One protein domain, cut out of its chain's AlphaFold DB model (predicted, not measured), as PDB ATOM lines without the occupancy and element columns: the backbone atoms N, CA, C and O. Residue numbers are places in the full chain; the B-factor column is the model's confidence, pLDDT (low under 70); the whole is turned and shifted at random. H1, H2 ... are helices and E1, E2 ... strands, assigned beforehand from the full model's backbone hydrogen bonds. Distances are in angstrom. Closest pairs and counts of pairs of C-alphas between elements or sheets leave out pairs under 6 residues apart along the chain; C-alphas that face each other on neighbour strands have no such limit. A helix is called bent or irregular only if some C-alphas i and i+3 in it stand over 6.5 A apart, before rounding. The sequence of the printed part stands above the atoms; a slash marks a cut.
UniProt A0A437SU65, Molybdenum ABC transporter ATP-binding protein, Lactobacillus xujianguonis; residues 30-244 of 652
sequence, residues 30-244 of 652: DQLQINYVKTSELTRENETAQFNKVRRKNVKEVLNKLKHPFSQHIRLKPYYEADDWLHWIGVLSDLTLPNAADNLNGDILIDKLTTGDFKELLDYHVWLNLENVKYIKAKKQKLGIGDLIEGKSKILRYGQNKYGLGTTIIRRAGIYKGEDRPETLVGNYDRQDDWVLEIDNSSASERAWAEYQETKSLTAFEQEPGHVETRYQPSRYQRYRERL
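AT A GLANCE: This is residues 30 to 244 of the 652 residues of the protein "Molybdenum ABC transporter ATP-binding protein" of Lactobacillus xujianguonis (UniProt A0A437SU65). Five strongly bent strands, E4, E3, E2, E7 and E8, curl into a small, nearly closed barrel, with H2 set across one end; E8 runs on out of the barrel to pair with E1 and E9, where H1 packs slantwise. E5 adds to E8, the small sheet E6, E10, E11 covers part of the large sheet with its strands crossed, and the helical hairpin of H3 and H4 packs outside on E5 and E8. The 215 printed residues hold 5 named helices and 11 named strands, in the order E1 H1 H2 E2 E3 E4 E5 E6 E7 E8 E9 E10 H3 H4 E11 H5. The large sheet is branched and mixed, the small one, E6 E10 E11, antiparallel; the class is mixed, helices and strands. The whole is compact, radius of gyration of the C-alphas 16.8 A, spanning 44 by 41 by 37 A.

IN THESE COORDINATES: E1, residues 36 to 38, begins at C-alpha 36 (316.822, -13.522, 474.725). H1 is residues 47 to 61, 21.2 A; H2, 74 to 81, is only just irregular, C-alphas 75 and 78 being 6.7 A apart. E2 is 85 to 95, 23.6 A; E3, 107 to 115; E4, 121 to 129; E5, 133 to 136; E6, 140 to 143; E7, 148 to 159, 27.3 A; E8, 162 to 178, 36.6 A; E9, 184 to 186; E10, 197 to 200. H3 is 203 to 215, H4 218 to 223, E11 229 to 232, and H5 240 to 243, ending at C-alpha 243 (296.402, -18.365, 485.157).

HOW THE PARTS SIT: E2, E3, E4 and E7, E8, E9 are meanders, each strand the antiparallel neighbour of the one before: N 91 and O 111 are 2.9 A apart, N 110 and O 126 2.9 A, N 150 and O 172 2.8 A, N 177 and O 184 2.8 A. E2 and E7 are antiparallel, N 86 to O 153 2.8 A. The closest C-alphas of E4 and E8, Leu 128 and Leu 165, are 5.7 A apart. E1 and E5 are parallel to E8, with N 37 to O 176 and N 134 to O 168 both 2.9 A. The sheet E6 E10 E11, N 141 to O 199 2.8 A and N 198 to O 231 2.8 A, makes a sandwich, two sheets face to face, with the large sheet, strands at 86 degrees. H1 and H2 are on opposite faces of the large sheet, at heights of 6.7 A and 6.6 A. H3 and H4 touch, Tyr 212 and Phe 221 their closest C-alphas at 5.4 A. H3 and H5 only graze the large sheet. Every O i to N i+4 pair is within hydrogen-bond range in H3 and H4, 10 of 11 in H1 and 2 of 4 in H2; H5 is too short for such a pair.

THE WHOLE: The C-alphas farthest apart, Glu 45 and Gln 160, are 51.8 A apart. The printed part has no cut; the links H1 to H2 and E2 to E3 are long. Mean pLDDT of the printed part is 90.6, with residues 69 to 70, 102 and 159 under 70.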
ATOM      1  N   ASP A  30     309.927 -22.962 489.445       77.06
ATOM      2  CA  ASP A  30     310.681 -22.288 490.510       77.06
ATOM      3  C   ASP A  30     311.958 -21.552 490.023       77.06
ATOM      4  O   ASP A  30     312.784 -21.125 490.829       77.06
ATOM      5  N   GLN A  31     312.168 -21.395 488.708       82.56
ATOM      6  CA  GLN A  31     313.358 -20.742 488.146       82.56
ATOM      7  C   GLN A  31     313.015 -19.654 487.128       82.56
ATOM      8  O   GLN A  31     312.176 -19.838 486.241       82.56
ATOM      9  N   LEU A  32     313.725 -18.524 487.215       90.06
ATOM     10  CA  LEU A  32     313.664 -17.477 486.203       90.06
ATOM     11  C   LEU A  32     314.450 -17.906 484.957       90.06
ATOM     12  O   LEU A  32     315.679 -17.938 484.954       90.06
ATOM     13  N   GLN A  33     313.739 -18.199 483.871       89.94
ATOM     14  CA  GLN A  33     314.360 -18.470 482.577       89.94
ATOM     15  C   GLN A  33     314.501 -17.176 481.771       89.94
ATOM     16  O   GLN A  33     313.513 -16.515 481.444       89.94
ATOM     17  N   ILE A  34     315.737 -16.827 481.408       91.31
ATOM     18  CA  ILE A  34     316.028 -15.631 480.615       91.31
ATOM     19  C   ILE A  34     316.024 -15.981 479.124       91.31
ATOM     20  O   ILE A  34     317.049 -16.341 478.545       91.31
ATOM     21  N   ASN A  35     314.863 -15.851 478.478       93.69
ATOM     22  CA  ASN A  35     314.815 -15.857 477.018       93.69
ATOM     23  C   ASN A  35     315.413 -14.551 476.468       93.69
ATOM     24  O   ASN A  35     315.133 -13.463 476.976       93.69
ATOM     25  N   TYR A  36     316.195 -14.658 475.395       95.44
ATOM     26  CA  TYR A  36     316.822 -13.522 474.725       95.44
ATOM     27  C   TYR A  36     316.707 -13.648 473.203       95.44
ATOM     28  O   TYR A  36     316.488 -14.736 472.670       95.44
ATOM     29  N   VAL A  37     316.827 -12.519 472.507       95.81
ATOM     30  CA  VAL A  37     316.914 -12.476 471.044       95.81
ATOM     31  C   VAL A  37     318.372 -12.650 470.630       95.81
ATOM     32  O   VAL A  37     319.240 -11.927 471.125       95.81
ATOM     33  N   LYS A  38     318.647 -13.571 469.704       94.25
ATOM     34  CA  LYS A  38     319.995 -13.715 469.155       94.25
ATOM     35  C   LYS A  38     320.355 -12.506 468.305       94.25
ATOM     36  O   LYS A  38     319.564 -12.101 467.455       94.25
ATOM     37  N   THR A  39     321.559 -11.964 468.469       92.56
ATOM     38  CA  THR A  39     322.014 -10.810 467.674       92.56
ATOM     39  C   THR A  39     321.946 -11.089 466.167       92.56
ATOM     40  O   THR A  39     321.565 -10.207 465.404       92.56
ATOM     41  N   SER A  40     322.194 -12.332 465.740       90.06
ATOM     42  CA  SER A  40     322.074 -12.771 464.342       90.06
ATOM     43  C   SER A  40     320.651 -12.707 463.769       90.06
ATOM     44  O   SER A  40     320.477 -12.728 462.555       90.06
ATOM     45  N   GLU A  41     319.623 -12.670 464.619       87.38
ATOM     46  CA  GLU A  41     318.213 -12.593 464.214       87.38
ATOM     47  C   GLU A  41     317.714 -11.140 464.091       87.38
ATOM     48  O   GLU A  41     316.607 -10.904 463.589       87.38
ATOM     49  N   LEU A  42     318.520 -10.167 464.539       88.75
ATOM     50  CA  LEU A  42     318.181  -8.748 464.563       88.75
ATOM     51  C   LEU A  42     318.589  -8.050 463.261       88.75
ATOM     52  O   LEU A  42     319.763  -7.913 462.930       88.75
ATOM     53  N   THR A  43     317.593  -7.520 462.563       85.62
ATOM     54  CA  THR A  43     317.737  -6.561 461.461       85.62
ATOM     55  C   THR A  43     316.949  -5.298 461.811       85.62
ATOM     56  O   THR A  43     315.988  -5.359 462.581       85.62
ATOM     57  N   ARG A  44     317.306  -4.145 461.231       76.50
ATOM     58  CA  ARG A  44     316.609  -2.872 461.515       76.50
ATOM     59  C   ARG A  44     315.097  -2.937 461.271       76.50
ATOM     60  O   ARG A  44     314.343  -2.273 461.968       76.50
ATOM     61  N   GLU A  45     314.655  -3.736 460.304       78.88
ATOM     62  CA  GLU A  45     313.241  -3.835 459.920       78.88
ATOM     63  C   GLU A  45     312.432  -4.792 460.813       78.88
ATOM     64  O   GLU A  45     311.212  -4.662 460.898       78.88
ATOM     65  N   ASN A  46     313.081  -5.741 461.503       87.94
ATOM     66  CA  ASN A  46     312.394  -6.783 462.279       87.94
ATOM     67  C   ASN A  46     312.619  -6.702 463.801       87.94
ATOM     68  O   ASN A  46     312.007  -7.482 464.534       87.94
ATOM     69  N   GLU A  47     313.457  -5.781 464.282       87.81
ATOM     70  CA  GLU A  47     313.900  -5.701 465.681       87.81
ATOM     71  C   GLU A  47     312.721  -5.718 466.670       87.81
ATOM     72  O   GLU A  47     312.611  -6.602 467.526       87.81
ATOM     73  N   THR A  48     311.758  -4.817 466.476       91.69
ATOM     74  CA  THR A  48     310.533  -4.737 467.282       91.69
ATOM     75  C   THR A  48     309.723  -6.039 467.276       91.69
ATOM     76  O   THR A  48     309.168  -6.448 468.302       91.69
ATOM     77  N   ALA A  49     309.636  -6.715 466.129       93.12
ATOM     78  CA  ALA A  49     308.879  -7.955 466.006       93.12
ATOM     79  C   ALA A  49     309.553  -9.107 466.767       93.12
ATOM     80  O   ALA A  49     308.854  -9.883 467.428       93.12
ATOM     81  N   GLN A  50     310.889  -9.195 466.728       95.00
ATOM     82  CA  GLN A  50     311.646 -10.223 467.450       95.00
ATOM     83  C   GLN A  50     311.552 -10.041 468.965       95.00
ATOM     84  O   GLN A  50     311.247 -10.999 469.679       95.00
ATOM     85  N   PHE A  51     311.696  -8.811 469.466       96.44
ATOM     86  CA  PHE A  51     311.530  -8.547 470.897       96.44
ATOM     87  C   PHE A  51     310.117  -8.878 471.383       96.44
ATOM     88  O   PHE A  51     309.954  -9.589 472.374       96.44
ATOM     89  N   ASN A  52     309.078  -8.473 470.647       95.88
ATOM     90  CA  ASN A  52     307.702  -8.834 470.997       95.88
ATOM     91  C   ASN A  52     307.431 -10.346 470.902       95.88
ATOM     92  O   ASN A  52     306.614 -10.873 471.660       95.88
ATOM     93  N   LYS A  53     308.098 -11.071 469.992       95.06
ATOM     94  CA  LYS A  53     308.021 -12.538 469.915       95.06
ATOM     95  C   LYS A  53     308.576 -13.182 471.187       95.06
ATOM     96  O   LYS A  53     307.888 -14.020 471.767       95.06
ATOM     97  N   VAL A  54     309.759 -12.765 471.644       96.12
ATOM     98  CA  VAL A  54     310.369 -13.274 472.884       96.12
ATOM     99  C   VAL A  54     309.567 -12.858 474.119       96.12
ATOM    100  O   VAL A  54     309.289 -13.698 474.968       96.12
ATOM    101  N   ARG A  55     309.071 -11.619 474.189       96.38
ATOM    102  CA  ARG A  55     308.183 -11.182 475.278       96.38
ATOM    103  C   ARG A  55     306.941 -12.067 475.399       96.38
ATOM    104  O   ARG A  55     306.634 -12.571 476.472       96.38
ATOM    105  N   ARG A  56     306.252 -12.340 474.286       94.69
ATOM    106  CA  ARG A  56     305.091 -13.252 474.267       94.69
ATOM    107  C   ARG A  56     305.456 -14.696 474.617       94.69
ATOM    108  O   ARG A  56     304.599 -15.422 475.116       94.69
ATOM    109  N   LYS A  57     306.694 -15.117 474.347       94.25
ATOM    110  CA  LYS A  57     307.231 -16.401 474.808       94.25
ATOM    111  C   LYS A  57     307.354 -16.408 476.337       94.25
ATOM    112  O   LYS A  57     306.851 -17.337 476.961       94.25
ATOM    113  N   ASN A  58     307.879 -15.337 476.942       94.75
ATOM    114  CA  ASN A  58     307.956 -15.198 478.402       94.75
ATOM    115  C   ASN A  58     306.588 -15.311 479.078       94.75
ATOM    116  O   ASN A  58     306.464 -16.011 480.078       94.75
ATOM    117  N   VAL A  59     305.543 -14.709 478.497       93.12
ATOM    118  CA  VAL A  59     304.174 -14.823 479.032       93.12
ATOM    119  C   VAL A  59     303.703 -16.281 479.137       93.12
ATOM    120  O   VAL A  59     302.975 -16.629 480.061       93.12
ATOM    121  N   LYS A  60     304.105 -17.140 478.194       88.62
ATOM    122  CA  LYS A  60     303.672 -18.547 478.128       88.62
ATOM    123  C   LYS A  60     304.548 -19.494 478.945       88.62
ATOM    124  O   LYS A  60     304.057 -20.495 479.464       88.62
ATOM    125  N   GLU A  61     305.849 -19.229 478.967       88.19
ATOM    126  CA  GLU A  61     306.851 -20.180 479.451       88.19
ATOM    127  C   GLU A  61     307.476 -19.771 480.783       88.19
ATOM    128  O   GLU A  61     307.892 -20.645 481.534       88.19
ATOM    129  N   VAL A  62     307.531 -18.471 481.087       91.50
ATOM    130  CA  VAL A  62     308.298 -17.953 482.227       91.50
ATOM    131  C   VAL A  62     307.406 -17.504 483.375       91.50
ATOM    132  O   VAL A  62     307.832 -17.639 484.510       91.50
ATOM    133  N   LEU A  63     306.195 -16.995 483.135       92.19
ATOM    134  CA  LEU A  63     305.294 -16.620 484.235       92.19
ATOM    135  C   LEU A  63     304.922 -17.829 485.097       92.19
ATOM    136  O   LEU A  63     304.808 -18.935 484.569       92.19
ATOM    137  N   ASN A  64     304.674 -17.595 486.390       89.12
ATOM    138  CA  ASN A  64     304.259 -18.660 487.301       89.12
ATOM    139  C   ASN A  64     302.969 -19.308 486.800       89.12
ATOM    140  O   ASN A  64     302.033 -18.610 486.373       89.12
ATOM    141  N   LYS A  65     302.923 -20.636 486.883       86.19
ATOM    142  CA  LYS A  65     301.742 -21.441 486.542       86.19
ATOM    143  C   LYS A  65     301.118 -22.069 487.776       86.19
ATOM    144  O   LYS A  65     299.941 -22.409 487.748       86.19
ATOM    145  N   LEU A  66     301.877 -22.174 488.858       84.44
ATOM    146  CA  LEU A  66     301.443 -22.774 490.106       84.44
ATOM    147  C   LEU A  66     301.202 -21.717 491.186       84.44
ATOM    148  O   LEU A  66     301.869 -20.684 491.264       84.44
ATOM    149  N   LYS A  67     300.214 -21.963 492.046       81.06
ATOM    150  CA  LYS A  67     299.954 -21.104 493.206       81.06
ATOM    151  C   LYS A  67     300.956 -21.400 494.327       81.06
ATOM    152  O   LYS A  67     301.087 -22.541 494.757       81.06
ATOM    153  N   HIS A  68     301.554 -20.351 494.895       79.00
ATOM    154  CA  HIS A  68     302.472 -20.440 496.043       79.00
ATOM    155  C   HIS A  68     301.859 -19.778 497.296       79.00
ATOM    156  O   HIS A  68     302.257 -18.672 497.670       79.00
ATOM    157  N   PRO A  69     300.850 -20.398 497.947       65.94
ATOM    158  CA  PRO A  69     300.059 -19.759 499.006       65.94
ATOM    159  C   PRO A  69     300.833 -19.528 500.312       65.94
ATOM    160  O   PRO A  69     300.419 -18.701 501.121       65.94
ATOM    161  N   PHE A  70     301.944 -20.238 500.513       66.44
ATOM    162  CA  PHE A  70     302.782 -20.132 501.707       66.44
ATOM    163  C   PHE A  70     304.024 -19.250 501.496       66.44
ATOM    164  O   PHE A  70     304.893 -19.232 502.364       66.44
ATOM    165  N   SER A  71     304.131 -18.505 500.383       71.75
ATOM    166  CA  SER A  71     305.239 -17.552 500.209       71.75
ATOM    167  C   SER A  71     305.138 -16.440 501.259       71.75
ATOM    168  O   SER A  71     304.173 -15.677 501.284       71.75
ATOM    169  N   GLN A  72     306.119 -16.374 502.160       71.38
ATOM    170  CA  GLN A  72     306.214 -15.343 503.204       71.38
ATOM    171  C   GLN A  72     307.249 -14.262 502.870       71.38
ATOM    172  O   GLN A  72     307.518 -13.393 503.694       71.38
ATOM    173  N   HIS A  73     307.860 -14.307 501.684       85.94
ATOM    174  CA  HIS A  73     308.903 -13.361 501.286       85.94
ATOM    175  C   HIS A  73     310.094 -13.306 502.249       85.94
ATOM    176  O   HIS A  73     310.767 -12.287 502.404       85.94
ATOM    177  N   ILE A  74     310.373 -14.427 502.922       87.38
ATOM    178  CA  ILE A  74     311.324 -14.465 504.031       87.38
ATOM    179  C   ILE A  74     312.763 -14.191 503.585       87.38
ATOM    180  O   ILE A  74     313.519 -13.601 504.344       87.38
ATOM    181  N   ARG A  75     313.133 -14.518 502.339       91.25
ATOM    182  CA  ARG A  75     314.459 -14.210 501.768       91.25
ATOM    183  C   ARG A  75     314.723 -12.716 501.570       91.25
ATOM    184  O   ARG A  75     315.866 -12.344 501.338       91.25
ATOM    185  N   LEU A  76     313.706 -11.859 501.691       93.75
ATOM    186  CA  LEU A  76     313.877 -10.402 501.688       93.75
ATOM    187  C   LEU A  76     314.170  -9.844 503.090       93.75
ATOM    188  O   LEU A  76     314.724  -8.753 503.210       93.75
ATOM    189  N   LYS A  77     313.851 -10.596 504.153       92.88
ATOM    190  CA  LYS A  77     314.072 -10.195 505.549       92.88
ATOM    191  C   LYS A  77     315.514  -9.754 505.843       92.88
ATOM    192  O   LYS A  77     315.654  -8.709 506.475       92.88
ATOM    193  N   PRO A  78     316.572 -10.466 505.397       94.69
ATOM    194  CA  PRO A  78     317.943 -10.068 505.714       94.69
ATOM    195  C   PRO A  78     318.291  -8.660 505.218       94.69
ATOM    196  O   PRO A  78     318.966  -7.922 505.920       94.69
ATOM    197  N   TYR A  79     317.780  -8.253 504.054       95.25
ATOM    198  CA  TYR A  79     318.008  -6.908 503.512       95.25
ATOM    199  C   TYR A  79     317.287  -5.829 504.325       95.25
ATOM    200  O   TYR A  79     317.839  -4.758 504.541       95.25
ATOM    201  N   TYR A  80     316.079  -6.124 504.822       94.25
ATOM    202  CA  TYR A  80     315.370  -5.235 505.747       94.25
ATOM    203  C   TYR A  80     316.141  -5.063 507.065       94.25
ATOM    204  O   TYR A  80     316.294  -3.949 507.548       94.25
ATOM    205  N   GLU A  81     316.649  -6.155 507.643       93.62
ATOM    206  CA  GLU A  81     317.397  -6.119 508.910       93.62
ATOM    207  C   GLU A  81     318.767  -5.441 508.785       93.62
ATOM    208  O   GLU A  81     319.220  -4.812 509.740       93.62
ATOM    209  N   ALA A  82     319.421  -5.568 507.628       93.06
ATOM    210  CA  ALA A  82     320.694  -4.912 507.338       93.06
ATOM    211  C   ALA A  82     320.542  -3.442 506.926       93.06
ATOM    212  O   ALA A  82     321.549  -2.756 506.779       93.06
ATOM    213  N   ASP A  83     319.309  -2.971 506.714       92.19
ATOM    214  CA  ASP A  83     319.032  -1.674 506.099       92.19
ATOM    215  C   ASP A  83     319.702  -1.516 504.710       92.19
ATOM    216  O   ASP A  83     320.075  -0.421 504.286       92.19
ATOM    217  N   ASP A  84     319.834  -2.617 503.964       92.00
ATOM    218  CA  ASP A  84     320.564  -2.665 502.694       92.00
ATOM    219  C   ASP A  84     319.628  -2.717 501.473       92.00
ATOM    220  O   ASP A  84     318.450  -3.083 501.543       92.00
ATOM    221  N   TRP A  85     320.159  -2.322 500.321       94.19
ATOM    222  CA  TRP A  85     319.442  -2.298 499.057       94.19
ATOM    223  C   TRP A  85     319.659  -3.579 498.261       94.19
ATOM    224  O   TRP A  85     320.762  -3.880 497.806       94.19
ATOM    225  N   LEU A  86     318.564  -4.255 497.943       95.69
ATOM    226  CA  LEU A  86     318.559  -5.426 497.084       95.69
ATOM    227  C   LEU A  86     318.650  -5.025 495.602       95.69
ATOM    228  O   LEU A  86     317.807  -4.275 495.110       95.69
ATOM    229  N   HIS A  87     319.614  -5.580 494.861       96.00
ATOM    230  CA  HIS A  87     319.597  -5.599 493.390       96.00
ATOM    231  C   HIS A  87     318.918  -6.883 492.909       96.00
ATOM    232  O   HIS A  87     319.362  -7.982 493.235       96.00
ATOM    233  N   TRP A  88     317.846  -6.733 492.136       96.44
ATOM    234  CA  TRP A  88     316.995  -7.837 491.712       96.44
ATOM    235  C   TRP A  88     316.596  -7.752 490.238       96.44
ATOM    236  O   TRP A  88     316.659  -6.693 489.607       96.44
ATOM    237  N   ILE A  89     316.135  -8.884 489.708       96.38
ATOM    238  CA  ILE A  89     315.460  -8.983 488.412       96.38
ATOM    239  C   ILE A  89     314.270  -9.944 488.500       96.38
ATOM    240  O   ILE A  89     314.322 -10.944 489.215       96.38
ATOM    241  N   GLY A  90     313.188  -9.643 487.786       97.00
ATOM    242  CA  GLY A  90     312.012 -10.511 487.681       97.00
ATOM    243  C   GLY A  90     311.183 -10.201 486.437       97.00
ATOM    244  O   GLY A  90     311.570  -9.353 485.632       97.00
ATOM    245  N   VAL A  91     310.054 -10.888 486.252       97.06
ATOM    246  CA  VAL A  91     309.191 -10.735 485.065       97.06
ATOM    247  C   VAL A  91     307.889 -10.042 485.436       97.06
ATOM    248  O   VAL A  91     307.186 -10.485 486.338       97.06
ATOM    249  N   LEU A  92     307.524  -9.000 484.689       96.81
ATOM    250  CA  LEU A  92     306.224  -8.348 484.804       96.81
ATOM    251  C   LEU A  92     305.111  -9.328 484.418       96.81
ATOM    252  O   LEU A  92     304.984  -9.702 483.247       96.81
ATOM    253  N   SER A  93     304.307  -9.740 485.393       95.06
ATOM    254  CA  SER A  93     303.329 -10.818 485.230       95.06
ATOM    255  C   SER A  93     301.879 -10.343 485.246       95.06
ATOM    256  O   SER A  93     301.033 -10.962 484.594       95.06
ATOM    257  N   ASP A  94     301.595  -9.248 485.951       94.25
ATOM    258  CA  ASP A  94     300.285  -8.601 486.010       94.25
ATOM    259  C   ASP A  94     300.408  -7.155 486.526       94.25
ATOM    260  O   ASP A  94     301.488  -6.719 486.933       94.25
ATOM    261  N   LEU A  95     299.299  -6.414 486.531       93.12
ATOM    262  CA  LEU A  95     299.193  -5.124 487.207       93.12
ATOM    263  C   LEU A  95     297.808  -4.907 487.823       93.12
ATOM    264  O   LEU A  95     296.794  -5.419 487.341       93.12
ATOM    265  N   THR A  96     297.755  -4.076 488.855       89.75
ATOM    266  CA  THR A  96     296.516  -3.488 489.366       89.75
ATOM    267  C   THR A  96     296.375  -2.067 488.831       89.75
ATOM    268  O   THR A  96     297.345  -1.324 488.694       89.75
ATOM    269  N   LEU A  97     295.145  -1.694 488.474       86.75
ATOM    270  CA  LEU A  97     294.842  -0.326 488.062       86.75
ATOM    271  C   LEU A  97     294.573   0.543 489.296       86.75
ATOM    272  O   LEU A  97     293.997   0.029 490.265       86.75
ATOM    273  N   PRO A  98     294.901   1.845 489.231       83.94
ATOM    274  CA  PRO A  98     294.510   2.815 490.239       83.94
ATOM    275  C   PRO A  98     293.018   2.740 490.590       83.94
ATOM    276  O   PRO A  98     292.168   2.652 489.700       83.94
ATOM    277  N   ASN A  99     292.685   2.804 491.876       80.56
ATOM    278  CA  ASN A  99     291.318   2.914 492.371       80.56
ATOM    279  C   ASN A  99     291.225   3.899 493.545       80.56
ATOM    280  O   ASN A  99     292.203   4.159 494.238       80.56
ATOM    281  N   ALA A 100     290.026   4.446 493.756       70.69
ATOM    282  CA  ALA A 100     289.785   5.522 494.716       70.69
ATOM    283  C   ALA A 100     289.765   5.087 496.194       70.69
ATOM    284  O   ALA A 100     289.690   5.953 497.058       70.69
ATOM    285  N   ALA A 101     289.769   3.783 496.487       70.12
ATOM    286  CA  ALA A 101     289.628   3.276 497.850       70.12
ATOM    287  C   ALA A 101     290.995   3.043 498.503       70.12
ATOM    288  O   ALA A 101     291.312   3.691 499.492       70.12
ATOM    289  N   ASP A 102     291.810   2.165 497.909       68.69
ATOM    290  CA  ASP A 102     292.968   1.584 498.605       68.69
ATOM    291  C   ASP A 102     294.230   1.475 497.729       68.69
ATOM    292  O   ASP A 102     295.273   1.037 498.205       68.69
ATOM    293  N   ASN A 103     294.162   1.831 496.440       70.06
ATOM    294  CA  ASN A 103     295.301   1.714 495.529       70.06
ATOM    295  C   ASN A 103     295.365   2.883 494.546       70.06
ATOM    296  O   ASN A 103     295.021   2.737 493.376       70.06
ATOM    297  N   LEU A 104     295.786   4.053 495.018       78.19
ATOM    298  CA  LEU A 104     295.754   5.292 494.232       78.19
ATOM    299  C   LEU A 104     296.726   5.292 493.042       78.19
ATOM    300  O   LEU A 104     296.470   5.978 492.058       78.19
ATOM    301  N   ASN A 105     297.806   4.510 493.118       82.56
ATOM    302  CA  ASN A 105     298.887   4.500 492.129       82.56
ATOM    303  C   ASN A 105     299.008   3.174 491.365       82.56
ATOM    304  O   ASN A 105     299.797   3.084 490.435       82.56
ATOM    305  N   GLY A 106     298.234   2.142 491.691       90.06
ATOM    306  CA  GLY A 106     298.410   0.817 491.098       90.06
ATOM    307  C   GLY A 106     299.710   0.126 491.532       90.06
ATOM    308  O   GLY A 106     300.661   0.733 492.028       90.06
ATOM    309  N   ASP A 107     299.768  -1.173 491.277       92.12
ATOM    310  CA  ASP A 107     300.913  -2.028 491.568       92.12
ATOM    311  C   ASP A 107     301.269  -2.849 490.333       92.12
ATOM    312  O   ASP A 107     300.402  -3.227 489.539       92.12
ATOM    313  N   ILE A 108     302.542  -3.205 490.208       95.00
ATOM    314  CA  ILE A 108     302.979  -4.240 489.273       95.00
ATOM    315  C   ILE A 108     303.263  -5.535 490.024       95.00
ATOM    316  O   ILE A 108     303.864  -5.522 491.099       95.00
ATOM    317  N   LEU A 109     302.844  -6.661 489.453       94.75
ATOM    318  CA  LEU A 109     303.226  -7.981 489.935       94.75
ATOM    319  C   LEU A 109     304.476  -8.441 489.199       94.75
ATOM    320  O   LEU A 109     304.510  -8.487 487.966       94.75
ATOM    321  N   ILE A 110     305.489  -8.798 489.974       95.81
ATOM    322  CA  ILE A 110     306.749  -9.338 489.486       95.81
ATOM    323  C   ILE A 110     306.790 -10.811 489.876       95.81
ATOM    324  O   ILE A 110     306.880 -11.131 491.060       95.81
ATOM    325  N   ASP A 111     306.735 -11.701 488.888       94.19
ATOM    326  CA  ASP A 111     306.971 -13.131 489.088       94.19
ATOM    327  C   ASP A 111     308.482 -13.414 489.049       94.19
ATOM    328  O   ASP A 111     309.234 -12.777 488.302       94.19
ATOM    329  N   LYS A 112     308.908 -14.422 489.815       92.56
ATOM    330  CA  LYS A 112     310.268 -14.981 489.823       92.56
ATOM    331  C   LYS A 112     311.332 -13.929 490.120       92.56
ATOM    332  O   LYS A 112     312.265 -13.723 489.344       92.56
ATOM    333  N   LEU A 113     311.166 -13.246 491.251       94.50
ATOM    334  CA  LEU A 113     312.131 -12.273 491.738       94.50
ATOM    335  C   LEU A 113     313.431 -13.001 492.096       94.50
ATOM    336  O   LEU A 113     313.428 -13.893 492.940       94.50
ATOM    337  N   THR A 114     314.538 -12.613 491.479       94.81
ATOM    338  CA  THR A 114     315.863 -13.220 491.669       94.81
ATOM    339  C   THR A 114     316.913 -12.172 492.022       94.81
ATOM    340  O   THR A 114     316.666 -10.970 491.880       94.81
ATOM    341  N   THR A 115     318.082 -12.620 492.478       93.19
ATOM    342  CA  THR A 115     319.303 -11.806 492.576       93.19
ATOM    343  C   THR A 115     319.655 -11.157 491.234       93.19
ATOM    344  O   THR A 115     319.249 -11.630 490.174       93.19
ATOM    345  N   GLY A 116     320.420 -10.060 491.244       87.38
ATOM    346  CA  GLY A 116     320.800  -9.336 490.019       87.38
ATOM    347  C   GLY A 116     321.561 -10.173 488.974       87.38
ATOM    348  O   GLY A 116     321.565  -9.817 487.797       87.38
ATOM    349  N   ASP A 117     322.160 -11.295 489.379       88.00
ATOM    350  CA  ASP A 117     322.803 -12.286 488.508       88.00
ATOM    351  C   ASP A 117     321.849 -13.392 488.014       88.00
ATOM    352  O   ASP A 117     322.313 -14.355 487.405       88.00
ATOM    353  N   PHE A 118     320.539 -13.261 488.284       88.69
ATOM    354  CA  PHE A 118     319.437 -14.166 487.925       88.69
ATOM    355  C   PHE A 118     319.610 -15.630 488.372       88.69
ATOM    356  O   PHE A 118     318.883 -16.504 487.893       88.69
ATOM    357  N   LYS A 119     320.562 -15.932 489.268       87.94
ATOM    358  CA  LYS A 119     320.860 -17.310 489.692       87.94
ATOM    359  C   LYS A 119     319.997 -17.788 490.837       87.94
ATOM    360  O   LYS A 119     319.603 -18.953 490.844       87.94
ATOM    361  N   GLU A 120     319.684 -16.910 491.782       89.50
ATOM    362  CA  GLU A 120     318.990 -17.318 492.988       89.50
ATOM    363  C   GLU A 120     317.614 -16.678 493.118       89.50
ATOM    364  O   GLU A 120     317.465 -15.458 493.116       89.50
ATOM    365  N   LEU A 121     316.598 -17.527 493.283       91.38
ATOM    366  CA  LEU A 121     315.232 -17.097 493.547       91.38
ATOM    367  C   LEU A 121     315.128 -16.463 494.939       91.38
ATOM    368  O   LEU A 121     315.407 -17.095 495.958       91.38
ATOM    369  N   LEU A 122     314.690 -15.216 494.985       92.00
ATOM    370  CA  LEU A 122     314.371 -14.490 496.209       92.00
ATOM    371  C   LEU A 122     312.902 -14.676 496.562       92.00
ATOM    372  O   LEU A 122     312.580 -14.898 497.725       92.00
ATOM    373  N   ASP A 123     312.031 -14.633 495.555       91.25
ATOM    374  CA  ASP A 123     310.608 -14.866 495.738       91.25
ATOM    375  C   ASP A 123     309.919 -15.386 494.478       91.25
ATOM    376  O   ASP A 123     310.294 -15.051 493.353       91.25
ATOM    377  N   TYR A 124     308.844 -16.143 494.678       89.94
ATOM    378  CA  TYR A 124     307.955 -16.568 493.609       89.94
ATOM    379  C   TYR A 124     307.204 -15.392 492.987       89.94
ATOM    380  O   TYR A 124     307.082 -15.339 491.766       89.94
ATOM    381  N   HIS A 125     306.686 -14.465 493.795       89.94
ATOM    382  CA  HIS A 125     305.938 -13.311 493.302       89.94
ATOM    383  C   HIS A 125     305.923 -12.164 494.316       89.94
ATOM    384  O   HIS A 125     305.663 -12.372 495.499       89.94
ATOM    385  N   VAL A 126     306.137 -10.934 493.848       92.00
ATOM    386  CA  VAL A 126     306.106  -9.732 494.694       92.00
ATOM    387  C   VAL A 126     305.334  -8.619 494.001       92.00
ATOM    388  O   VAL A 126     305.523  -8.360 492.814       92.00
ATOM    389  N   TRP A 127     304.466  -7.951 494.760       92.44
ATOM    390  CA  TRP A 127     303.816  -6.721 494.322       92.44
ATOM    391  C   TRP A 127     304.719  -5.529 494.626       92.44
ATOM    392  O   TRP A 127     305.174  -5.362 495.757       92.44
ATOM    393  N   LEU A 128     304.966  -4.701 493.616       94.56
ATOM    394  CA  LEU A 128     305.640  -3.418 493.751       94.56
ATOM    395  C   LEU A 128     304.624  -2.310 493.494       94.56
ATOM    396  O   LEU A 128     304.156  -2.144 492.365       94.56
ATOM    397  N   ASN A 129     304.304  -1.557 494.543       93.06
ATOM    398  CA  ASN A 129     303.485  -0.360 494.416       93.06
ATOM    399  C   ASN A 129     304.241   0.706 493.619       93.06
ATOM    400  O   ASN A 129     305.432   0.932 493.847       93.06
ATOM    401  N   LEU A 130     303.564   1.355 492.676       93.81
ATOM    402  CA  LEU A 130     304.212   2.321 491.794       93.81
ATOM    403  C   LEU A 130     304.584   3.634 492.501       93.81
ATOM    404  O   LEU A 130     305.502   4.305 492.037       93.81
ATOM    405  N   GLU A 131     303.995   3.949 493.658       91.50
ATOM    406  CA  GLU A 131     304.453   5.063 494.507       91.50
ATOM    407  C   GLU A 131     305.851   4.811 495.081       91.50
ATOM    408  O   GLU A 131     306.618   5.744 495.305       91.50
ATOM    409  N   ASN A 132     306.213   3.542 495.276       94.25
ATOM    410  CA  ASN A 132     307.532   3.178 495.772       94.25
ATOM    411  C   ASN A 132     308.603   3.295 494.677       94.25
ATOM    412  O   ASN A 132     309.797   3.247 494.975       94.25
ATOM    413  N   VAL A 133     308.218   3.441 493.405       96.19
ATOM    414  CA  VAL A 133     309.163   3.640 492.306       96.19
ATOM    415  C   VAL A 133     309.540   5.114 492.237       96.19
ATOM    416  O   VAL A 133     308.810   5.951 491.713       96.19
ATOM    417  N   LYS A 134     310.730   5.440 492.739       95.38
ATOM    418  CA  LYS A 134     311.220   6.820 492.761       95.38
ATOM    419  C   LYS A 134     311.807   7.283 491.447       95.38
ATOM    420  O   LYS A 134     311.699   8.461 491.123       95.38
ATOM    421  N   TYR A 135     312.471   6.391 490.719       96.50
ATOM    422  CA  TYR A 135     313.209   6.763 489.518       96.50
ATOM    423  C   TYR A 135     313.303   5.608 488.528       96.50
ATOM    424  O   TYR A 135     313.532   4.458 488.917       96.50
ATOM    425  N   ILE A 136     313.212   5.927 487.238       95.75
ATOM    426  CA  ILE A 136     313.537   5.020 486.141       95.75
ATOM    427  C   ILE A 136     314.697   5.578 485.309       95.75
ATOM    428  O   ILE A 136     314.645   6.682 484.769       95.75
ATOM    429  N   LYS A 137     315.770   4.793 485.149       93.88
ATOM    430  CA  LYS A 137     316.971   5.247 484.415       93.88
ATOM    431  C   LYS A 137     316.740   5.482 482.926       93.88
ATOM    432  O   LYS A 137     317.467   6.258 482.315       93.88
ATOM    433  N   ALA A 138     315.741   4.822 482.342       91.12
ATOM    434  CA  ALA A 138     315.352   5.048 480.953       91.12
ATOM    435  C   ALA A 138     314.706   6.429 480.728       91.12
ATOM    436  O   ALA A 138     314.443   6.783 479.581       91.12
ATOM    437  N   LYS A 139     314.463   7.201 481.802       90.19
ATOM    438  CA  LYS A 139     313.675   8.441 481.865       90.19
ATOM    439  C   LYS A 139     312.197   8.227 481.598       90.19
ATOM    440  O   LYS A 139     311.374   8.539 482.443       90.19
ATOM    441  N   LYS A 140     311.889   7.591 480.473       92.75
ATOM    442  CA  LYS A 140     310.543   7.233 480.061       92.75
ATOM    443  C   LYS A 140     310.518   5.841 479.456       92.75
ATOM    444  O   LYS A 140     311.341   5.519 478.598       92.75
ATOM    445  N   GLN A 141     309.558   5.016 479.861       94.25
ATOM    446  CA  GLN A 141     309.466   3.651 479.364       94.25
ATOM    447  C   GLN A 141     308.042   3.093 479.354       94.25
ATOM    448  O   GLN A 141     307.321   3.174 480.341       94.25
ATOM    449  N   LYS A 142     307.671   2.443 478.245       95.38
ATOM    450  CA  LYS A 142     306.498   1.563 478.174       95.38
ATOM    451  C   LYS A 142     306.891   0.138 478.539       95.38
ATOM    452  O   LYS A 142     307.924  -0.339 478.081       95.38
ATOM    453  N   LEU A 143     306.043  -0.541 479.300       96.25
ATOM    454  CA  LEU A 143     306.207  -1.910 479.774       96.25
ATOM    455  C   LEU A 143     305.014  -2.760 479.339       96.25
ATOM    456  O   LEU A 143     303.886  -2.272 479.245       96.25
ATOM    457  N   GLY A 144     305.267  -4.034 479.057       96.00
ATOM    458  CA  GLY A 144     304.263  -5.032 478.694       96.00
ATOM    459  C   GLY A 144     304.408  -6.286 479.550       96.00
ATOM    460  O   GLY A 144     305.504  -6.603 480.007       96.00
ATOM    461  N   ILE A 145     303.319  -7.037 479.730       96.62
ATOM    462  CA  ILE A 145     303.389  -8.348 480.393       96.62
ATOM    463  C   ILE A 145     304.404  -9.236 479.653       96.62
ATOM    464  O   ILE A 145     304.416  -9.281 478.415       96.62
ATOM    465  N   GLY A 146     305.265  -9.911 480.418       95.69
ATOM    466  CA  GLY A 146     306.385 -10.719 479.931       95.69
ATOM    467  C   GLY A 146     307.718  -9.971 479.795       95.69
ATOM    468  O   GLY A 146     308.723 -10.610 479.471       95.69
ATOM    469  N   ASP A 147     307.749  -8.655 480.026       97.38
ATOM    470  CA  ASP A 147     309.005  -7.906 480.134       97.38
ATOM    471  C   ASP A 147     309.769  -8.304 481.395       97.38
ATOM    472  O   ASP A 147     309.184  -8.486 482.461       97.38
ATOM    473  N   LEU A 148     311.092  -8.376 481.286       97.44
ATOM    474  CA  LEU A 148     311.973  -8.446 482.444       97.44
ATOM    475  C   LEU A 148     312.157  -7.043 483.016       97.44
ATOM    476  O   LEU A 148     312.322  -6.088 482.258       97.44
ATOM    477  N   ILE A 149     312.160  -6.923 484.337       97.38
ATOM    478  CA  ILE A 149     312.402  -5.676 485.063       97.38
ATOM    479  C   ILE A 149     313.592  -5.903 485.985       97.38
ATOM    480  O   ILE A 149     313.567  -6.800 486.822       97.38
ATOM    481  N   GLU A 150     314.625  -5.083 485.820       96.88
ATOM    482  CA  GLU A 150     315.811  -5.033 486.669       96.88
ATOM    483  C   GLU A 150     315.720  -3.794 487.568       96.88
ATOM    484  O   GLU A 150     315.647  -2.657 487.082       96.88
ATOM    485  N   GLY A 151     315.760  -4.003 488.882       96.81
ATOM    486  CA  GLY A 151     315.579  -2.948 489.870       96.81
ATOM    487  C   GLY A 151     316.596  -2.997 491.002       96.81
ATOM    488  O   GLY A 151     317.262  -4.003 491.239       96.81
ATOM    489  N   LYS A 152     316.730  -1.874 491.705       96.44
ATOM    490  CA  LYS A 152     317.395  -1.812 493.006       96.44
ATOM    491  C   LYS A 152     316.398  -1.246 494.008       96.44
ATOM    492  O   LYS A 152     315.871  -0.164 493.753       96.44
ATOM    493  N   SER A 153     316.141  -1.950 495.105       96.75
ATOM    494  CA  SER A 153     315.106  -1.561 496.067       96.75
ATOM    495  C   SER A 153     315.568  -1.673 497.505       96.75
ATOM    496  O   SER A 153     316.240  -2.636 497.872       96.75
ATOM    497  N   LYS A 154     315.112  -0.736 498.333       95.75
ATOM    498  CA  LYS A 154     314.991  -0.956 499.770       95.75
ATOM    499  C   LYS A 154     313.892  -1.984 500.032       95.75
ATOM    500  O   LYS A 154     312.926  -2.067 499.269       95.75
ATOM    501  N   ILE A 155     314.020  -2.762 501.100       95.00
ATOM    502  CA  ILE A 155     312.974  -3.697 501.518       95.00
ATOM    503  C   ILE A 155     312.129  -3.059 502.616       95.00
ATOM    504  O   ILE A 155     312.663  -2.472 503.550       95.00
ATOM    505  N   LEU A 156     310.808  -3.200 502.513       91.62
ATOM    506  CA  LEU A 156     309.853  -2.776 503.537       91.62
ATOM    507  C   LEU A 156     309.166  -3.985 504.161       91.62
ATOM    508  O   LEU A 156     308.995  -5.027 503.524       91.62
ATOM    509  N   ARG A 157     308.703  -3.806 505.397       90.25
ATOM    510  CA  ARG A 157     307.860  -4.761 506.114       90.25
ATOM    511  C   ARG A 157     306.442  -4.204 506.230       90.25
ATOM    512  O   ARG A 157     306.237  -3.187 506.879       90.25
ATOM    513  N   TYR A 158     305.459  -4.894 505.655       79.75
ATOM    514  CA  TYR A 158     304.045  -4.468 505.651       79.75
ATOM    515  C   TYR A 158     303.119  -5.418 506.436       79.75
ATOM    516  O   TYR A 158     301.898  -5.346 506.333       79.75
ATOM    517  N   GLY A 159     303.685  -6.324 507.243       69.94
ATOM    518  CA  GLY A 159     302.930  -7.211 508.132       69.94
ATOM    519  C   GLY A 159     303.814  -8.050 509.057       69.94
ATOM    520  O   GLY A 159     305.037  -7.879 509.122       69.94
ATOM    521  N   GLN A 160     303.212  -8.990 509.792       70.06
ATOM    522  CA  GLN A 160     303.976  -9.998 510.532       70.06
ATOM    523  C   GLN A 160     304.690 -10.924 509.537       70.06
ATOM    524  O   GLN A 160     304.038 -11.636 508.781       70.06
ATOM    525  N   ASN A 161     306.026 -10.879 509.527       72.31
ATOM    526  CA  ASN A 161     306.895 -11.696 508.671       72.31
ATOM    527  C   ASN A 161     306.614 -11.605 507.161       72.31
ATOM    528  O   ASN A 161     306.886 -12.563 506.448       72.31
ATOM    529  N   LYS A 162     306.093 -10.473 506.669       84.44
ATOM    530  CA  LYS A 162     305.926 -10.212 505.231       84.44
ATOM    531  C   LYS A 162     306.754  -9.011 504.812       84.44
ATOM    532  O   LYS A 162     306.657  -7.946 505.426       84.44
ATOM    533  N   TYR A 163     307.532  -9.214 503.762       90.75
ATOM    534  CA  TYR A 163     308.504  -8.266 503.242       90.75
ATOM    535  C   TYR A 163     308.266  -8.060 501.751       90.75
ATOM    536  O   TYR A 163     307.760  -8.951 501.077       90.75
ATOM    537  N   GLY A 164     308.643  -6.903 501.227       92.19
ATOM    538  CA  GLY A 164     308.530  -6.628 499.798       92.19
ATOM    539  C   GLY A 164     309.313  -5.401 499.390       92.19
ATOM    540  O   GLY A 164     310.096  -4.853 500.166       92.19
ATOM    541  N   LEU A 165     309.114  -4.995 498.142       95.00
ATOM    542  CA  LEU A 165     309.889  -3.931 497.526       95.00
ATOM    543  C   LEU A 165     309.349  -2.562 497.960       95.00
ATOM    544  O   LEU A 165     308.204  -2.208 497.682       95.00
ATOM    545  N   GLY A 166     310.195  -1.811 498.661       94.38
ATOM    546  CA  GLY A 166     309.972  -0.414 499.009       94.38
ATOM    547  C   GLY A 166     310.571   0.528 497.992       94.38
ATOM    548  O   GLY A 166     310.514   0.254 496.795       94.38
ATOM    549  N   THR A 167     311.167   1.622 498.470       95.62
ATOM    550  CA  THR A 167     311.857   2.624 497.651       95.62
ATOM    551  C   THR A 167     312.700   1.958 496.562       95.62
ATOM    552  O   THR A 167     313.664   1.256 496.855       95.62
ATOM    553  N   THR A 168     312.316   2.154 495.302       97.00
ATOM    554  CA  THR A 168     312.813   1.398 494.149       97.00
ATOM    555  C   THR A 168     313.333   2.320 493.054       97.00
ATOM    556  O   THR A 168     312.697   3.305 492.679       97.00
ATOM    557  N   ILE A 169     314.472   1.934 492.480       96.50
ATOM    558  CA  ILE A 169     315.012   2.465 491.231       96.50
ATOM    559  C   ILE A 169     314.884   1.380 490.164       96.50
ATOM    560  O   ILE A 169     315.550   0.343 490.251       96.50
ATOM    561  N   ILE A 170     314.089   1.625 489.122       97.00
ATOM    562  CA  ILE A 170     314.061   0.750 487.945       97.00
ATOM    563  C   ILE A 170     315.281   1.086 487.089       97.00
ATOM    564  O   ILE A 170     315.415   2.177 486.529       97.00
ATOM    565  N   ARG A 171     316.213   0.136 486.998       95.44
ATOM    566  CA  ARG A 171     317.457   0.320 486.248       95.44
ATOM    567  C   ARG A 171     317.229   0.116 484.763       95.44
ATOM    568  O   ARG A 171     317.743   0.891 483.960       95.44
ATOM    569  N   ARG A 172     316.522  -0.954 484.410       95.00
ATOM    570  CA  ARG A 172     316.252  -1.374 483.035       95.00
ATOM    571  C   ARG A 172     314.991  -2.223 483.020       95.00
ATOM    572  O   ARG A 172     314.693  -2.908 483.994       95.00
ATOM    573  N   ALA A 173     314.293  -2.231 481.897       96.12
ATOM    574  CA  ALA A 173     313.219  -3.178 481.660       96.12
ATOM    575  C   ALA A 173     313.106  -3.504 480.169       96.12
ATOM    576  O   ALA A 173     313.471  -2.673 479.339       96.12
ATOM    577  N   GLY A 174     312.612  -4.688 479.815       96.25
ATOM    578  CA  GLY A 174     312.427  -5.121 478.430       96.25
ATOM    579  C   GLY A 174     312.874  -6.558 478.195       96.25
ATOM    580  O   GLY A 174     312.559  -7.439 478.991       96.25
ATOM    581  N   ILE A 175     313.593  -6.805 477.097       97.38
ATOM    582  CA  ILE A 175     313.997  -8.151 476.670       97.38
ATOM    583  C   ILE A 175     315.495  -8.189 476.381       97.38
ATOM    584  O   ILE A 175     316.052  -7.257 475.800       97.38
ATOM    585  N   TYR A 176     316.157  -9.263 476.806       96.00
ATOM    586  CA  TYR A 176     317.579  -9.438 476.547       96.00
ATOM    587  C   TYR A 176     317.860  -9.706 475.067       96.00
ATOM    588  O   TYR A 176     317.088 -10.372 474.374       96.00
ATOM    589  N   LYS A 177     319.022  -9.253 474.608       95.38
ATOM    590  CA  LYS A 177     319.694  -9.741 473.403       95.38
ATOM    591  C   LYS A 177     321.115 -10.197 473.724       95.38
ATOM    592  O   LYS A 177     321.677  -9.761 474.731       95.38
ATOM    593  N   GLY A 178     321.679 -11.024 472.857       95.06
ATOM    594  CA  GLY A 178     323.085 -11.431 472.888       95.06
ATOM    595  C   GLY A 178     323.373 -12.512 471.849       95.06
ATOM    596  O   GLY A 178     322.468 -12.916 471.120       95.06
ATOM    597  N   GLU A 179     324.623 -12.953 471.736       92.00
ATOM    598  CA  GLU A 179     325.009 -13.964 470.737       92.00
ATOM    599  C   GLU A 179     324.688 -15.385 471.221       92.00
ATOM    600  O   GLU A 179     323.787 -16.035 470.686       92.00
ATOM    601  N   ASP A 180     325.349 -15.811 472.300       90.25
ATOM    602  CA  ASP A 180     325.191 -17.149 472.894       90.25
ATOM    603  C   ASP A 180     324.545 -17.130 474.287       90.25
ATOM    604  O   ASP A 180     324.172 -18.168 474.846       90.25
ATOM    605  N   ARG A 181     324.383 -15.939 474.869       92.00
ATOM    606  CA  ARG A 181     323.850 -15.725 476.220       92.00
ATOM    607  C   ARG A 181     323.105 -14.388 476.310       92.00
ATOM    608  O   ARG A 181     323.307 -13.535 475.451       92.00
ATOM    609  N   PRO A 182     322.254 -14.166 477.327       92.31
ATOM    610  CA  PRO A 182     321.648 -12.857 477.554       92.31
ATOM    611  C   PRO A 182     322.706 -11.836 477.997       92.31
ATOM    612  O   PRO A 182     323.361 -12.026 479.019       92.31
ATOM    613  N   GLU A 183     322.869 -10.751 477.240       92.88
ATOM    614  CA  GLU A 183     323.930  -9.758 477.478       92.88
ATOM    615  C   GLU A 183     323.376  -8.360 477.732       92.88
ATOM    616  O   GLU A 183     323.730  -7.707 478.710       92.88
ATOM    617  N   THR A 184     322.487  -7.885 476.856       92.88
ATOM    618  CA  THR A 184     321.960  -6.515 476.918       92.88
ATOM    619  C   THR A 184     320.449  -6.520 477.047       92.88
ATOM    620  O   THR A 184     319.764  -7.025 476.163       92.88
ATOM    621  N   LEU A 185     319.921  -5.907 478.108       94.19
ATOM    622  CA  LEU A 185     318.483  -5.721 478.296       94.19
ATOM    623  C   LEU A 185     318.001  -4.500 477.498       94.19
ATOM    624  O   LEU A 185     318.337  -3.362 477.830       94.19
ATOM    625  N   VAL A 186     317.238  -4.739 476.429       93.75
ATOM    626  CA  VAL A 186     316.751  -3.713 475.499       93.75
ATOM    627  C   VAL A 186     315.319  -3.339 475.850       93.75
ATOM    628  O   VAL A 186     314.432  -4.191 475.862       93.75
ATOM    629  N   GLY A 187     315.092  -2.055 476.129       91.31
ATOM    630  CA  GLY A 187     313.810  -1.555 476.625       91.31
ATOM    631  C   GLY A 187     313.033  -0.637 475.690       91.31
ATOM    632  O   GLY A 187     311.835  -0.442 475.900       91.31
ATOM    633  N   ASN A 188     313.695  -0.093 474.671       89.44
ATOM    634  CA  ASN A 188     313.200   0.971 473.794       89.44
ATOM    635  C   ASN A 188     312.493   0.470 472.520       89.44
ATOM    636  O   ASN A 188     312.198   1.279 471.645       89.44
ATOM    637  N   TYR A 189     312.216  -0.832 472.395       92.50
ATOM    638  CA  TYR A 189     311.407  -1.347 471.288       92.50
ATOM    639  C   TYR A 189     309.920  -1.033 471.492       92.50
ATOM    640  O   TYR A 189     309.417  -0.955 472.621       92.50
ATOM    641  N   ASP A 190     309.196  -0.887 470.384       92.44
ATOM    642  CA  ASP A 190     307.770  -0.582 470.418       92.44
ATOM    643  C   ASP A 190     306.940  -1.826 470.786       92.44
ATOM    644  O   ASP A 190     306.989  -2.872 470.140       92.44
ATOM    645  N   ARG A 191     306.142  -1.726 471.845       92.94
ATOM    646  CA  ARG A 191     305.225  -2.796 472.278       92.94
ATOM    647  C   ARG A 191     303.888  -2.747 471.542       92.94
ATOM    648  O   ARG A 191     303.010  -3.555 471.837       92.94
ATOM    649  N   GLN A 192     303.756  -1.833 470.582       89.50
ATOM    650  CA  GLN A 192     302.560  -1.595 469.790       89.50
ATOM    651  C   GLN A 192     301.376  -1.309 470.715       89.50
ATOM    652  O   GLN A 192     301.461  -0.435 471.572       89.50
ATOM    653  N   ASP A 193     300.281  -2.044 470.579       87.69
ATOM    654  CA  ASP A 193     299.074  -1.918 471.389       87.69
ATOM    655  C   ASP A 193     299.039  -2.889 472.585       87.69
ATOM    656  O   ASP A 193     297.984  -3.072 473.189       87.69
ATOM    657  N   ASP A 194     300.172  -3.511 472.930       91.62
ATOM    658  CA  ASP A 194     300.290  -4.532 473.982       91.62
ATOM    659  C   ASP A 194     301.139  -4.075 475.188       91.62
ATOM    660  O   ASP A 194     301.558  -4.884 476.019       91.62
ATOM    661  N   TRP A 195     301.418  -2.771 475.283       94.50
ATOM    662  CA  TRP A 195     301.898  -2.165 476.526       94.50
ATOM    663  C   TRP A 195     300.753  -2.085 477.542       94.50
ATOM    664  O   TRP A 195     299.579  -2.040 477.176       94.50
ATOM    665  N   VAL A 196     301.105  -2.074 478.823       94.94
ATOM    666  CA  VAL A 196     300.152  -2.022 479.942       94.94
ATOM    667  C   VAL A 196     300.456  -0.909 480.937       94.94
ATOM    668  O   VAL A 196     299.560  -0.453 481.642       94.94
ATOM    669  N   LEU A 197     301.707  -0.451 480.973       95.44
ATOM    670  CA  LEU A 197     302.173   0.610 481.852       95.44
ATOM    671  C   LEU A 197     303.167   1.496 481.097       95.44
ATOM    672  O   LEU A 197     304.074   0.993 480.442       95.44
ATOM    673  N   GLU A 198     302.999   2.805 481.177       95.38
ATOM    674  CA  GLU A 198     303.980   3.809 480.770       95.38
ATOM    675  C   GLU A 198     304.440   4.528 482.037       95.38
ATOM    676  O   GLU A 198     303.601   5.018 482.787       95.38
ATOM    677  N   ILE A 199     305.749   4.542 482.281       94.88
ATOM    678  CA  ILE A 199     306.391   5.173 483.438       94.88
ATOM    679  C   ILE A 199     307.265   6.321 482.938       94.88
ATOM    680  O   ILE A 199     308.028   6.132 481.985       94.88
ATOM    681  N   ASP A 200     307.176   7.478 483.584       95.81
ATOM    682  CA  ASP A 200     307.993   8.663 483.313       95.81
ATOM    683  C   ASP A 200     308.530   9.251 484.626       95.81
ATOM    684  O   ASP A 200     307.880   9.151 485.668       95.81
ATOM    685  N   ASN A 201     309.716   9.850 484.610       95.75
ATOM    686  CA  ASN A 201     310.237  10.517 485.801       95.75
ATOM    687  C   ASN A 201     309.509  11.845 486.018       95.75
ATOM    688  O   ASN A 201     309.509  12.714 485.147       95.75
ATOM    689  N   SER A 202     308.955  12.041 487.214       93.69
ATOM    690  CA  SER A 202     308.458  13.358 487.613       93.69
ATOM    691  C   SER A 202     309.618  14.337 487.830       93.69
ATOM    692  O   SER A 202     310.776  13.948 488.025       93.69
ATOM    693  N   SER A 203     309.314  15.633 487.899       93.25
ATOM    694  CA  SER A 203     310.293  16.665 488.276       93.25
ATOM    695  C   SER A 203     310.934  16.381 489.641       93.25
ATOM    696  O   SER A 203     312.093  16.713 489.879       93.25
ATOM    697  N   ALA A 204     310.173  15.765 490.551       92.19
ATOM    698  CA  ALA A 204     310.652  15.363 491.865       92.19
ATOM    699  C   ALA A 204     311.589  14.146 491.786       92.19
ATOM    700  O   ALA A 204     312.642  14.155 492.417       92.19
ATOM    701  N   SER A 205     311.270  13.158 490.943       93.19
ATOM    702  CA  SER A 205     312.142  12.012 490.653       93.19
ATOM    703  C   SER A 205     313.503  12.428 490.097       93.19
ATOM    704  O   SER A 205     314.531  11.917 490.537       93.19
ATOM    705  N   GLU A 206     313.531  13.360 489.138       94.62
ATOM    706  CA  GLU A 206     314.788  13.855 488.557       94.62
ATOM    707  C   GLU A 206     315.632  14.617 489.591       94.62
ATOM    708  O   GLU A 206     316.848  14.435 489.641       94.62
ATOM    709  N   ARG A 207     315.000  15.408 490.471       92.62
ATOM    710  CA  ARG A 207     315.685  16.070 491.594       92.62
ATOM    711  C   ARG A 207     316.281  15.060 492.574       92.62
ATOM    712  O   ARG A 207     317.456  15.176 492.904       92.62
ATOM    713  N   ALA A 208     315.512  14.048 492.975       91.69
ATOM    714  CA  ALA A 208     316.005  12.988 493.853       91.69
ATOM    715  C   ALA A 208     317.215  12.267 493.240       91.69
ATOM    716  O   ALA A 208     318.201  11.975 493.916       91.69
ATOM    717  N   TRP A 209     317.169  12.005 491.931       93.62
ATOM    718  CA  TRP A 209     318.280  11.382 491.223       93.62
ATOM    719  C   TRP A 209     319.510  12.288 491.105       93.62
ATOM    720  O   TRP A 209     320.629  11.792 491.242       93.62
ATOM    721  N   ALA A 210     319.331  13.592 490.889       91.88
ATOM    722  CA  ALA A 210     320.427  14.559 490.887       91.88
ATOM    723  C   ALA A 210     321.146  14.599 492.250       91.88
ATOM    724  O   ALA A 210     322.367  14.468 492.292       91.88
ATOM    725  N   GLU A 211     320.388  14.642 493.349       89.56
ATOM    726  CA  GLU A 211     320.920  14.589 494.720       89.56
ATOM    727  C   GLU A 211     321.727  13.304 494.966       89.56
ATOM    728  O   GLU A 211     322.841  13.327 495.493       89.56
ATOM    729  N   TYR A 212     321.210  12.156 494.516       91.50
ATOM    730  CA  TYR A 212     321.953  10.897 494.561       91.50
ATOM    731  C   TYR A 212     323.246  10.950 493.738       91.50
ATOM    732  O   TYR A 212     324.272  10.397 494.138       91.50
ATOM    733  N   GLN A 213     323.218  11.573 492.558       92.06
ATOM    734  CA  GLN A 213     324.401  11.685 491.713       92.06
ATOM    735  C   GLN A 213     325.486  12.558 492.346       92.06
ATOM    736  O   GLN A 213     326.662  12.242 492.146       92.06
ATOM    737  N   GLU A 214     325.106  13.581 493.104       92.94
ATOM    738  CA  GLU A 214     326.011  14.469 493.831       92.94
ATOM    739  C   GLU A 214     326.572  13.801 495.094       92.94
ATOM    740  O   GLU A 214     327.786  13.663 495.239       92.94
ATOM    741  N   THR A 215     325.698  13.292 495.964       91.50
ATOM    742  CA  THR A 215     326.080  12.758 497.285       91.50
ATOM    743  C   THR A 215     326.560  11.309 497.262       91.50
ATOM    744  O   THR A 215     327.201  10.848 498.205       91.50
ATOM    745  N   LYS A 216     326.194  10.548 496.220       91.12
ATOM    746  CA  LYS A 216     326.294   9.076 496.157       91.12
ATOM    747  C   LYS A 216     325.570   8.349 497.300       91.12
ATOM    748  O   LYS A 216     325.781   7.150 497.482       91.12
ATOM    749  N   SER A 217     324.679   9.027 498.027       89.69
ATOM    750  CA  SER A 217     323.968   8.477 499.182       89.69
ATOM    751  C   SER A 217     322.593   7.944 498.788       89.69
ATOM    752  O   SER A 217     321.693   8.694 498.407       89.69
ATOM    753  N   LEU A 218     322.404   6.628 498.907       87.69
ATOM    754  CA  LEU A 218     321.086   6.011 498.720       87.69
ATOM    755  C   LEU A 218     320.099   6.405 499.827       87.69
ATOM    756  O   LEU A 218     318.897   6.436 499.580       87.69
ATOM    757  N   THR A 219     320.592   6.745 501.018       88.25
ATOM    758  CA  THR A 219     319.764   7.256 502.116       88.25
ATOM    759  C   THR A 219     319.211   8.643 501.788       88.25
ATOM    760  O   THR A 219     318.025   8.880 501.983       88.25
ATOM    761  N   ALA A 220     320.030   9.537 501.219       86.12
ATOM    762  CA  ALA A 220     319.562  10.852 500.771       86.12
ATOM    763  C   ALA A 220     318.509  10.711 499.656       86.12
ATOM    764  O   ALA A 220     317.430  11.294 499.730       86.12
ATOM    765  N   PHE A 221     318.764   9.827 498.683       90.00
ATOM    766  CA  PHE A 221     317.797   9.483 497.636       90.00
ATOM    767  C   PHE A 221     316.453   8.989 498.199       90.00
ATOM    768  O   PHE A 221     315.380   9.323 497.691       90.00
ATOM    769  N   GLU A 222     316.492   8.171 499.249       90.12
ATOM    770  CA  GLU A 222     315.304   7.648 499.923       90.12
ATOM    771  C   GLU A 222     314.518   8.719 500.691       90.12
ATOM    772  O   GLU A 222     313.295   8.621 500.778       90.12
ATOM    773  N   GLN A 223     315.163   9.777 501.171       89.69
ATOM    774  CA  GLN A 223     314.492  10.850 501.910       89.69
ATOM    775  C   GLN A 223     313.828  11.892 500.998       89.69
ATOM    776  O   GLN A 223     312.856  12.527 501.403       89.69
ATOM    777  N   GLU A 224     314.291  12.035 499.753       89.06
ATOM    778  CA  GLU A 224     313.728  13.008 498.811       89.06
ATOM    779  C   GLU A 224     312.260  12.706 498.445       89.06
ATOM    780  O   GLU A 224     311.935  11.580 498.069       89.06
ATOM    781  N   PRO A 225     311.334  13.675 498.495       87.06
ATOM    782  CA  PRO A 225     309.935  13.419 498.170       87.06
ATOM    783  C   PRO A 225     309.730  13.187 496.666       87.06
ATOM    784  O   PRO A 225     310.380  13.825 495.839       87.06
ATOM    785  N   GLY A 226     308.744  12.355 496.317       86.75
ATOM    786  CA  GLY A 226     308.278  12.150 494.942       86.75
ATOM    787  C   GLY A 226     308.446  10.722 494.425       86.75
ATOM    788  O   GLY A 226     309.195   9.917 494.976       86.75
ATOM    789  N   HIS A 227     307.730  10.431 493.343       92.75
ATOM    790  CA  HIS A 227     307.750   9.157 492.635       92.75
ATOM    791  C   HIS A 227     307.527   9.380 491.136       92.75
ATOM    792  O   HIS A 227     307.273  10.504 490.687       92.75
ATOM    793  N   VAL A 228     307.645   8.313 490.354       93.69
ATOM    794  CA  VAL A 228     307.399   8.338 488.909       93.69
ATOM    795  C   VAL A 228     305.938   8.655 488.578       93.69
ATOM    796  O   VAL A 228     305.029   8.348 489.347       93.69
ATOM    797  N   GLU A 229     305.702   9.241 487.409       94.06
ATOM    798  CA  GLU A 229     304.370   9.385 486.824       94.06
ATOM    799  C   GLU A 229     304.018   8.151 485.998       94.06
ATOM    800  O   GLU A 229     304.874   7.566 485.325       94.06
ATOM    801  N   THR A 230     302.747   7.754 486.021       93.62
ATOM    802  CA  THR A 230     302.304   6.504 485.406       93.62
ATOM    803  C   THR A 230     301.046   6.671 484.561       93.62
ATOM    804  O   THR A 230     300.145   7.457 484.856       93.62
ATOM    805  N   ARG A 231     300.967   5.904 483.470       93.12
ATOM    806  CA  ARG A 231     299.761   5.749 482.643       93.12
ATOM    807  C   ARG A 231     299.522   4.278 482.358       93.12
ATOM    808  O   ARG A 231     300.470   3.524 482.163       93.12
ATOM    809  N   TYR A 232     298.257   3.883 482.275       93.19
ATOM    810  CA  TYR A 232     297.874   2.473 482.211       93.19
ATOM    811  C   TYR A 232     297.093   2.146 480.950       93.19
ATOM    812  O   TYR A 232     296.312   2.959 480.451       93.19
ATOM    813  N   GLN A 233     297.240   0.903 480.504       90.56
ATOM    814  CA  GLN A 233     296.371   0.278 479.521       90.56
ATOM    815  C   GLN A 233     295.944  -1.109 480.031       90.56
ATOM    816  O   GLN A 233     296.771  -1.841 480.578       90.56
ATOM    817  N   PRO A 234     294.670  -1.515 479.857       85.69
ATOM    818  CA  PRO A 234     294.234  -2.857 480.226       85.69
ATOM    819  C   PRO A 234     295.050  -3.949 479.524       85.69
ATOM    820  O   PRO A 234     295.224  -3.926 478.302       85.69
ATOM    821  N   SER A 235     295.500  -4.937 480.301       87.56
ATOM    822  CA  SER A 235     296.156  -6.135 479.774       87.56
ATOM    823  C   SER A 235     295.178  -7.000 478.976       87.56
ATOM    824  O   SER A 235     294.005  -7.137 479.330       87.56
ATOM    825  N   ARG A 236     295.679  -7.620 477.903       87.50
ATOM    826  CA  ARG A 236     294.956  -8.612 477.086       87.50
ATOM    827  C   ARG A 236     295.235 -10.055 477.516       87.50
ATOM    828  O   ARG A 236     294.644 -10.984 476.964       87.50
ATOM    829  N   TYR A 237     296.155 -10.243 478.459       89.50
ATOM    830  CA  TYR A 237     296.539 -11.545 478.993       89.50
ATOM    831  C   TYR A 237     295.671 -11.924 480.193       89.50
ATOM    832  O   TYR A 237     295.056 -11.066 480.826       89.50
ATOM    833  N   GLN A 238     295.618 -13.221 480.495       86.31
ATOM    834  CA  GLN A 238     294.964 -13.717 481.707       86.31
ATOM    835  C   GLN A 238     295.618 -13.103 482.940       86.31
ATOM    836  O   GLN A 238     296.850 -13.064 483.036       86.31
ATOM    837  N   ARG A 239     294.785 -12.666 483.886       86.94
ATOM    838  CA  ARG A 239     295.260 -12.136 485.168       86.94
ATOM    839  C   ARG A 239     295.957 -13.227 485.968       86.94
ATOM    840  O   ARG A 239     295.676 -14.411 485.780       86.94
ATOM    841  N   TYR A 240     296.800 -12.834 486.917       86.06
ATOM    842  CA  TYR A 240     297.540 -13.744 487.791       86.06
ATOM    843  C   TYR A 240     296.642 -14.849 488.361       86.06
ATOM    844  O   TYR A 240     296.867 -16.025 488.106       86.06
ATOM    845  N   ARG A 241     295.535 -14.482 489.020       83.44
ATOM    846  CA  ARG A 241     294.610 -15.453 489.636       83.44
ATOM    847  C   ARG A 241     293.906 -16.381 488.640       83.44
ATOM    848  O   ARG A 241     293.450 -17.440 489.044       83.44
ATOM    849  N   GLU A 242     293.773 -15.974 487.381       85.31
ATOM    850  CA  GLU A 242     293.102 -16.761 486.337       85.31
ATOM    851  C   GLU A 242     294.040 -17.783 485.686       85.31
ATOM    852  O   GLU A 242     293.567 -18.756 485.101       85.31
ATOM    853  N   ARG A 243     295.354 -17.534 485.759       85.50
ATOM    854  CA  ARG A 243     296.402 -18.365 485.157       85.50
ATOM    855  C   ARG A 243     296.845 -19.516 486.063       85.50
ATOM    856  O   ARG A 243     297.237 -20.549 485.536       85.50
ATOM    857  N   LEU A 244     296.834 -19.326 487.384       85.62
ATOM    858  CA  LEU A 244     297.431 -20.287 488.314       85.62
ATOM    859  C   LEU A 244     296.570 -21.533 488.529       85.62
ATOM    860  O   LEU A 244     295.369 -21.436 488.783       85.62
TER     861      LEU A 244